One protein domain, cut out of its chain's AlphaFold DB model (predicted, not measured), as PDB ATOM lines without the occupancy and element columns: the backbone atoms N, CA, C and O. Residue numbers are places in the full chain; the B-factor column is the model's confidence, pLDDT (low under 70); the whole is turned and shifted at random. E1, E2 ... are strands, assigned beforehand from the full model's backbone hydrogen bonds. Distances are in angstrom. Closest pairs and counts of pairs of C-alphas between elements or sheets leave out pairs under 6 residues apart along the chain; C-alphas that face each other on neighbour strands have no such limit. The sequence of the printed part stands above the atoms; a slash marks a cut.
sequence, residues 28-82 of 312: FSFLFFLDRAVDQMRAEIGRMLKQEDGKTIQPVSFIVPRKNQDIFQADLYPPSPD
ATOM      1  N   PHE A  28      13.614 -13.820 -52.491       57.38
ATOM      2  CA  PHE A  28      12.943 -14.391 -51.328       57.38
ATOM      3  C   PHE A  28      13.985 -15.018 -50.399       57.38
ATOM      4  O   PHE A  28      14.474 -16.120 -50.636       57.38
ATOM      5  N   SER A  29      14.323 -14.308 -49.326       76.00
ATOM      6  CA  SER A  29      15.019 -14.888 -48.180       76.00
ATOM      7  C   SER A  29      14.019 -15.713 -47.365       76.00
ATOM      8  O   SER A  29      12.963 -15.205 -46.971       76.00
ATOM      9  N   PHE A  30      14.332 -16.987 -47.126       81.12
ATOM     10  CA  PHE A  30      13.545 -17.875 -46.275       81.12
ATOM     11  C   PHE A  30      14.446 -18.675 -45.329       81.12
ATOM     12  O   PHE A  30      15.556 -19.065 -45.685       81.12
ATOM     13  N   LEU A  31      13.960 -18.929 -44.113       83.75
ATOM     14  CA  LEU A  31      14.641 -19.735 -43.097       83.75
ATOM     15  C   LEU A  31      13.725 -20.866 -42.633       83.75
ATOM     16  O   LEU A  31      12.576 -20.616 -42.280       83.75
ATOM     17  N   PHE A  32      14.242 -22.090 -42.574       85.31
ATOM     18  CA  PHE A  32      13.523 -23.234 -42.018       85.31
ATOM     19  C   PHE A  32      13.926 -23.501 -40.570       85.31
ATOM     20  O   PHE A  32      15.110 -23.591 -40.243       85.31
ATOM     21  N   PHE A  33      12.927 -23.693 -39.716       77.56
ATOM     22  CA  PHE A  33      13.087 -24.294 -38.402       77.56
ATOM     23  C   PHE A  33      12.818 -25.788 -38.497       77.56
ATOM     24  O   PHE A  33      11.783 -26.220 -39.012       77.56
ATOM     25  N   LEU A  34      13.761 -26.563 -37.975       65.62
ATOM     26  CA  LEU A  34      13.661 -28.011 -37.873       65.62
ATOM     27  C   LEU A  34      13.203 -28.402 -36.465       65.62
ATOM     28  O   LEU A  34      13.662 -27.799 -35.497       65.62
ATOM     29  N   ASP A  35      12.327 -29.410 -36.412       67.19
ATOM     30  CA  ASP A  35      11.957 -30.390 -35.361       67.19
ATOM     31  C   ASP A  35      11.822 -29.950 -33.880       67.19
ATOM     32  O   ASP A  35      10.946 -30.403 -33.154       67.19
ATOM     33  N   ARG A  36      12.664 -29.045 -33.381       70.56
ATOM     34  CA  ARG A  36      12.704 -28.613 -31.974       70.56
ATOM     35  C   ARG A  36      11.951 -27.316 -31.692       70.56
ATOM     36  O   ARG A  36      11.649 -27.036 -30.540       70.56
ATOM     37  N   ALA A  37      11.676 -26.524 -32.723       75.88
ATOM     38  CA  ALA A  37      10.966 -25.246 -32.614       75.88
ATOM     39  C   ALA A  37       9.565 -25.281 -33.254       75.88
ATOM     40  O   ALA A  37       8.961 -24.230 -33.481       75.88
ATOM     41  N   VAL A  38       9.078 -26.480 -33.580       82.88
ATOM     42  CA  VAL A  38       7.763 -26.714 -34.185       82.88
ATOM     43  C   VAL A  38       6.743 -27.084 -33.114       82.88
ATOM     44  O   VAL A  38       7.084 -27.640 -32.070       82.88
ATOM     45  N   ASP A  39       5.482 -26.756 -33.366       86.94
ATOM     46  CA  ASP A  39       4.377 -27.103 -32.485       86.94
ATOM     47  C   ASP A  39       3.990 -28.579 -32.662       86.94
ATOM     48  O   ASP A  39       3.258 -28.966 -33.579       86.94
ATOM     49  N   GLN A  40       4.496 -29.408 -31.748       87.06
ATOM     50  CA  GLN A  40       4.283 -30.852 -31.767       87.06
ATOM     51  C   GLN A  40       2.837 -31.269 -31.494       87.06
ATOM     52  O   GLN A  40       2.417 -32.344 -31.924       87.06
ATOM     53  N   MET A  41       2.071 -30.440 -30.776       87.50
ATOM     54  CA  MET A  41       0.672 -30.749 -30.494       87.50
ATOM     55  C   MET A  41      -0.146 -30.657 -31.773       87.50
ATOM     56  O   MET A  41      -0.928 -31.554 -32.052       87.50
ATOM     57  N   ARG A  42       0.127 -29.651 -32.609       87.56
ATOM     58  CA  ARG A  42      -0.587 -29.405 -33.870       87.56
ATOM     59  C   ARG A  42      -0.100 -30.242 -35.053       87.56
ATOM     60  O   ARG A  42      -0.471 -29.937 -36.185       87.56
ATOM     61  N   ALA A  43       0.731 -31.261 -34.824       88.50
ATOM     62  CA  ALA A  43       1.365 -32.056 -35.878       88.50
ATOM     63  C   ALA A  43       2.136 -31.200 -36.914       88.50
ATOM     64  O   ALA A  43       2.170 -31.524 -38.107       88.50
ATOM     65  N   GLU A  44       2.743 -30.089 -36.470       89.94
ATOM     66  CA  GLU A  44       3.640 -29.271 -37.291       89.94
ATOM     67  C   GLU A  44       4.996 -29.977 -37.415       89.94
ATOM     68  O   GLU A  44       5.639 -30.283 -36.412       89.94
ATOM     69  N   ILE A  45       5.440 -30.243 -38.642       88.38
ATOM     70  CA  ILE A  45       6.715 -30.927 -38.930       88.38
ATOM     71  C   ILE A  45       7.827 -29.956 -39.338       88.38
ATOM     72  O   ILE A  45       9.008 -30.294 -39.299       88.38
ATOM     73  N   GLY A  46       7.465 -28.734 -39.717       90.00
ATOM     74  CA  GLY A  46       8.414 -27.712 -40.128       90.00
ATOM     75  C   GLY A  46       7.774 -26.337 -40.138       90.00
ATOM     76  O   GLY A  46       6.570 -26.202 -40.352       90.00
ATOM     77  N   ARG A  47       8.599 -25.309 -39.946       87.50
ATOM     78  CA  ARG A  47       8.173 -23.914 -40.063       87.50
ATOM     79  C   ARG A  47       9.148 -23.152 -40.936       87.50
ATOM     80  O   ARG A  47      10.336 -23.106 -40.630       87.50
ATOM     81  N   MET A  48       8.646 -22.534 -41.994       88.44
ATOM     82  CA  MET A  48       9.413 -21.608 -42.815       88.44
ATOM     83  C   MET A  48       9.070 -20.178 -42.418       88.44
ATOM     84  O   MET A  48       7.908 -19.796 -42.383       88.44
ATOM     85  N   LEU A  49      10.082 -19.374 -42.130       89.69
ATOM     86  CA  LEU A  49       9.942 -17.933 -42.003       89.69
ATOM     87  C   LEU A  49      10.232 -17.311 -43.364       89.69
ATOM     88  O   LEU A  49      11.374 -17.329 -43.821       89.69
ATOM     89  N   LYS A  50       9.191 -16.796 -44.016       88.12
ATOM     90  CA  LYS A  50       9.286 -16.098 -45.296       88.12
ATOM     91  C   LYS A  50       9.396 -14.602 -45.033       88.12
ATOM     92  O   LYS A  50       8.550 -14.035 -44.349       88.12
ATOM     93  N   GLN A  51      10.412 -13.959 -45.592       87.25
ATOM     94  CA  GLN A  51      10.499 -12.506 -45.574       87.25
ATOM     95  C   GLN A  51       9.656 -11.920 -46.711       87.25
ATOM     96  O   GLN A  51       9.817 -12.304 -47.870       87.25
ATOM     97  N   GLU A  52       8.771 -10.987 -46.376       83.75
ATOM     98  CA  GLU A  52       7.932 -10.256 -47.321       83.75
ATOM     99  C   GLU A  52       8.352  -8.777 -47.329       83.75
ATOM    100  O   GLU A  52       8.536  -8.144 -46.283       83.75
ATOM    101  N   ASP A  53       8.634  -8.265 -48.531       81.00
ATOM    102  CA  ASP A  53       8.979  -6.866 -48.832       81.00
ATOM    103  C   ASP A  53      10.065  -6.222 -47.953       81.00
ATOM    104  O   ASP A  53      10.115  -5.003 -47.769       81.00
ATOM    105  N   GLY A  54      10.957  -7.035 -47.379       79.19
ATOM    106  CA  GLY A  54      12.049  -6.552 -46.535       79.19
ATOM    107  C   GLY A  54      11.633  -6.004 -45.169       79.19
ATOM    108  O   GLY A  54      12.479  -5.445 -44.475       79.19
ATOM    109  N   LYS A  55      10.357  -6.132 -44.780       82.44
ATOM    110  CA  LYS A  55       9.804  -5.474 -43.583       82.44
ATOM    111  C   LYS A  55       9.081  -6.427 -42.646       82.44
ATOM    112  O   LYS A  55       9.082  -6.197 -41.438       82.44
ATOM    113  N   THR A  56       8.470  -7.480 -43.177       86.19
ATOM    114  CA  THR A  56       7.667  -8.425 -42.402       86.19
ATOM    115  C   THR A  56       8.210  -9.838 -42.566       86.19
ATOM    116  O   THR A  56       8.709 -10.225 -43.621       86.19
ATOM    117  N   ILE A  57       8.145 -10.617 -41.487       89.31
ATOM    118  CA  ILE A  57       8.488 -12.038 -41.499       89.31
ATOM    119  C   ILE A  57       7.192 -12.808 -41.271       89.31
ATOM    120  O   ILE A  57       6.602 -12.733 -40.193       89.31
ATOM    121  N   GLN A  58       6.751 -13.535 -42.290       89.81
ATOM    122  CA  GLN A  58       5.549 -14.350 -42.263       89.81
ATOM    123  C   GLN A  58       5.914 -15.815 -41.958       89.81
ATOM    124  O   GLN A  58       6.640 -16.441 -42.738       89.81
ATOM    125  N   PRO A  59       5.435 -16.394 -40.843       89.88
ATOM    126  CA  PRO A  59       5.614 -17.812 -40.570       89.88
ATOM    127  C   PRO A  59       4.648 -18.658 -41.413       89.88
ATOM    128  O   PRO A  59       3.446 -18.407 -41.449       89.88
ATOM    129  N   VAL A  60       5.183 -19.694 -42.053       89.94
ATOM    130  CA  VAL A  60       4.459 -20.703 -42.829       89.94
ATOM    131  C   VAL A  60       4.699 -22.061 -42.174       89.94
ATOM    132  O   VAL A  60       5.821 -22.570 -42.176       89.94
ATOM    133  N   SER A  61       3.651 -22.630 -41.584       90.56
ATOM    134  CA  SER A  61       3.694 -23.923 -40.893       90.56
ATOM    135  C   SER A  61       3.347 -25.068 -41.840       90.56
ATOM    136  O   SER A  61       2.324 -25.028 -42.523       90.56
ATOM    137  N   PHE A  62       4.167 -26.115 -41.839       90.44
ATOM    138  CA  PHE A  62       3.907 -27.364 -42.546       90.44
ATOM    139  C   PHE A  62       3.310 -28.367 -41.564       90.44
ATOM    140  O   PHE A  62       3.989 -28.810 -40.637       90.44
ATOM    141  N   ILE A  63       2.034 -28.698 -41.753       90.50
ATOM    142  CA  ILE A  63       1.252 -29.530 -40.831       90.50
ATOM    143  C   ILE A  63       0.810 -30.803 -41.545       90.50
ATOM    144  O   ILE A  63       0.297 -30.750 -42.663       90.50
ATOM    145  N   VAL A  64       0.974 -31.947 -40.881       91.75
ATOM    146  CA  VAL A  64       0.455 -33.223 -41.382       91.75
ATOM    147  C   VAL A  64      -1.036 -33.328 -41.041       91.75
ATOM    148  O   VAL A  64      -1.388 -33.301 -39.859       91.75
ATOM    149  N   PRO A  65      -1.939 -33.488 -42.026       92.44
ATOM    150  CA  PRO A  65      -3.366 -33.604 -41.754       92.44
ATOM    151  C   PRO A  65      -3.666 -34.929 -41.034       92.44
ATOM    152  O   PRO A  65      -3.532 -36.014 -41.599       92.44
ATOM    153  N   ARG A  66      -4.082 -34.847 -39.767       88.69
ATOM    154  CA  ARG A  66      -4.472 -35.994 -38.927       88.69
ATOM    155  C   ARG A  66      -5.885 -35.799 -38.379       88.69
ATOM    156  O   ARG A  66      -6.354 -34.673 -38.238       88.69
ATOM    157  N   LYS A  67      -6.553 -36.911 -38.048       86.00
ATOM    158  CA  LYS A  67      -7.908 -36.906 -37.460       86.00
ATOM    159  C   LYS A  67      -7.940 -36.283 -36.060       86.00
ATOM    160  O   LYS A  67      -8.905 -35.613 -35.724       86.00
ATOM    161  N   ASN A  68      -6.875 -36.475 -35.280       84.50
ATOM    162  CA  ASN A  68      -6.768 -35.994 -33.905       84.50
ATOM    163  C   ASN A  68      -5.617 -34.982 -33.831       84.50
ATOM    164  O   ASN A  68      -4.457 -35.386 -33.767       84.50
ATOM    165  N   GLN A  69      -5.939 -33.688 -33.882       79.31
ATOM    166  CA  GLN A  69      -4.947 -32.600 -33.890       79.31
ATOM    167  C   GLN A  69      -4.547 -32.115 -32.491       79.31
ATOM    168  O   GLN A  69      -3.627 -31.322 -32.382       79.31
ATOM    169  N   ASP A  70      -5.211 -32.595 -31.436       82.81
ATOM    170  CA  ASP A  70      -4.928 -32.214 -30.042       82.81
ATOM    171  C   ASP A  70      -4.171 -33.310 -29.271       82.81
ATOM    172  O   ASP A  70      -3.996 -33.234 -28.056       82.81
ATOM    173  N   ILE A  71      -3.742 -34.369 -29.965       86.56
ATOM    174  CA  ILE A  71      -3.027 -35.507 -29.381       86.56
ATOM    175  C   ILE A  71      -1.639 -35.577 -30.002       86.56
ATOM    176  O   ILE A  71      -1.505 -35.582 -31.225       86.56
ATOM    177  N   PHE A  72      -0.620 -35.700 -29.151       88.25
ATOM    178  CA  PHE A  72       0.761 -35.872 -29.581       88.25
ATOM    179  C   PHE A  72       0.934 -37.125 -30.453       88.25
ATOM    180  O   PHE A  72       0.645 -38.246 -30.028       88.25
ATOM    181  N   GLN A  73       1.441 -36.920 -31.668       88.81
ATOM    182  CA  GLN A  73       1.669 -37.966 -32.664       88.81
ATOM    183  C   GLN A  73       3.139 -38.404 -32.626       88.81
ATOM    184  O   GLN A  73       3.993 -37.827 -33.297       88.81
ATOM    185  N   ALA A  74       3.454 -39.413 -31.810       87.44
ATOM    186  CA  ALA A  74       4.836 -39.855 -31.581       87.44
ATOM    187  C   ALA A  74       5.540 -40.407 -32.838       87.44
ATOM    188  O   ALA A  74       6.766 -40.462 -32.877       87.44
ATOM    189  N   ASP A  75       4.787 -40.812 -33.862       90.19
ATOM    190  CA  ASP A  75       5.305 -41.301 -35.143       90.19
ATOM    191  C   ASP A  75       5.898 -40.190 -36.023       90.19
ATOM    192  O   ASP A  75       6.759 -40.470 -36.854       90.19
ATOM    193  N   LEU A  76       5.472 -38.936 -35.836       89.00
ATOM    194  CA  LEU A  76       5.953 -37.795 -36.622       89.00
ATOM    195  C   LEU A  76       7.292 -37.229 -36.132       89.00
ATOM    196  O   LEU A  76       7.977 -36.559 -36.902       89.00
ATOM    197  N   TYR A  77       7.670 -37.505 -34.882       88.12
ATOM    198  CA  TYR A  77       8.818 -36.889 -34.213       88.12
ATOM    199  C   TYR A  77       9.865 -37.948 -33.830       88.12
ATOM    200  O   TYR A  77       9.965 -38.335 -32.659       88.12
ATOM    201  N   PRO A  78      10.646 -38.470 -34.801       88.69
ATOM    202  CA  PRO A  78      11.737 -39.390 -34.502       88.69
ATOM    203  C   PRO A  78      12.828 -38.698 -33.663       88.69
ATOM    204  O   PRO A  78      12.884 -37.472 -33.596       88.69
ATOM    205  N   PRO A  79      13.758 -39.451 -33.044       87.50
ATOM    206  CA  PRO A  79      14.861 -38.857 -32.291       87.50
ATOM    207  C   PRO A  79      15.714 -37.899 -33.146       87.50
ATOM    208  O   PRO A  79      16.519 -38.327 -33.988       87.50
ATOM    209  N   SER A  80      15.560 -36.596 -32.902       84.81
ATOM    210  CA  SER A  80      16.273 -35.524 -33.604       84.81
ATOM    211  C   SER A  80      17.632 -35.223 -32.980       84.81
ATOM    212  O   SER A  80      17.837 -35.529 -31.801       84.81
ATOM    213  N   PRO A  81      18.537 -34.562 -33.726       85.81
ATOM    214  CA  PRO A  81      19.800 -34.044 -33.207       85.81
ATOM    215  C   PRO A  81      19.637 -33.247 -31.910       85.81
ATOM    216  O   PRO A  81      18.759 -32.389 -31.811       85.81
ATOM    217  N   ASP A  82      20.469 -33.538 -30.913       83.06
ATOM    218  CA  ASP A  82      20.477 -32.802 -29.651       83.06
ATOM    219  C   ASP A  82      21.282 -31.495 -29.745       83.06
ATOM    220  O   ASP A  82      22.113 -31.322 -30.636       83.06
TER     221      ASP A  82
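This is residues 28 to 82 of the 312 residues of the protein "Coronin" of Cystoisospora suis (UniProt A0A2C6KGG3). A narrow sheet of three strands runs lengthwise through most of the domain: E2 and E3 fold back on each other as a long hairpin, and the shorter E1 lies along the other side of E2. At the end of the sheet away from the E2 to E3 turn, the link of residues 35 to 43 loops round, and the last stretch, residues 64 to 82, leaves the end of E3 and swings past this end of the sheet to E1's side. The printed part has 55 residues, with no named helix and three named strands, E1, E2 and E3 along the chain; the sheet's order is E1 - E2 - E3, antiparallel throughout. The class is all strand, though under half of the printed residues, 22 of 55, are in named elements. The whole is loose, with a radius of gyration of the C-alphas of 13.0 A, and flat, spanning 37 by 28 by 12 A.

E1 is residues 30 to 34, beginning at C-alpha 30 at (13.545, -17.875, -46.275), and measures 13.2 A from first to last C-alpha. E2, residues 44 to 52, begins at C-alpha 44 at (3.640, -29.271, -37.291) and measures 21.9 A. E3, residues 56 to 63, measures 22.1 A and ends at C-alpha 63 at (1.252, -29.530, -40.831).

E1, E2 and E3 form a meander, each strand the antiparallel neighbour of the one before. E1 and E2 are a hairpin, with 161 degrees between their directions. The C-alphas of Phe 32 and Met 48 face each other at 4.5 A, and N 33 and O 47 are within hydrogen-bond range at 2.8 A. E2 and E3 are a hairpin too, at 158 degrees. The C-alphas of Glu 44 and Ile 63 face each other at 4.3 A; N 60 and O 48, 2.7 A apart, and N 52 and O 56, 2.9 A apart, are within hydrogen-bond range. E1 and E3 are the edge strands, and E2 is the inner strand.

The two C-alphas farthest apart are those of Asp 53 and Ala 74, 37.5 A. The printed part has no cut. The link from E1 to E2, nine residues, is short, and that from E2 to E3, three residues, is tight. Residues 64 to 82 hold no named element, and their C-alphas lie 10 to 18 A from the mean of all C-alphas. The mean pLDDT of the printed part is 84.9; residue 28 and residues 34 to 35 are under 70.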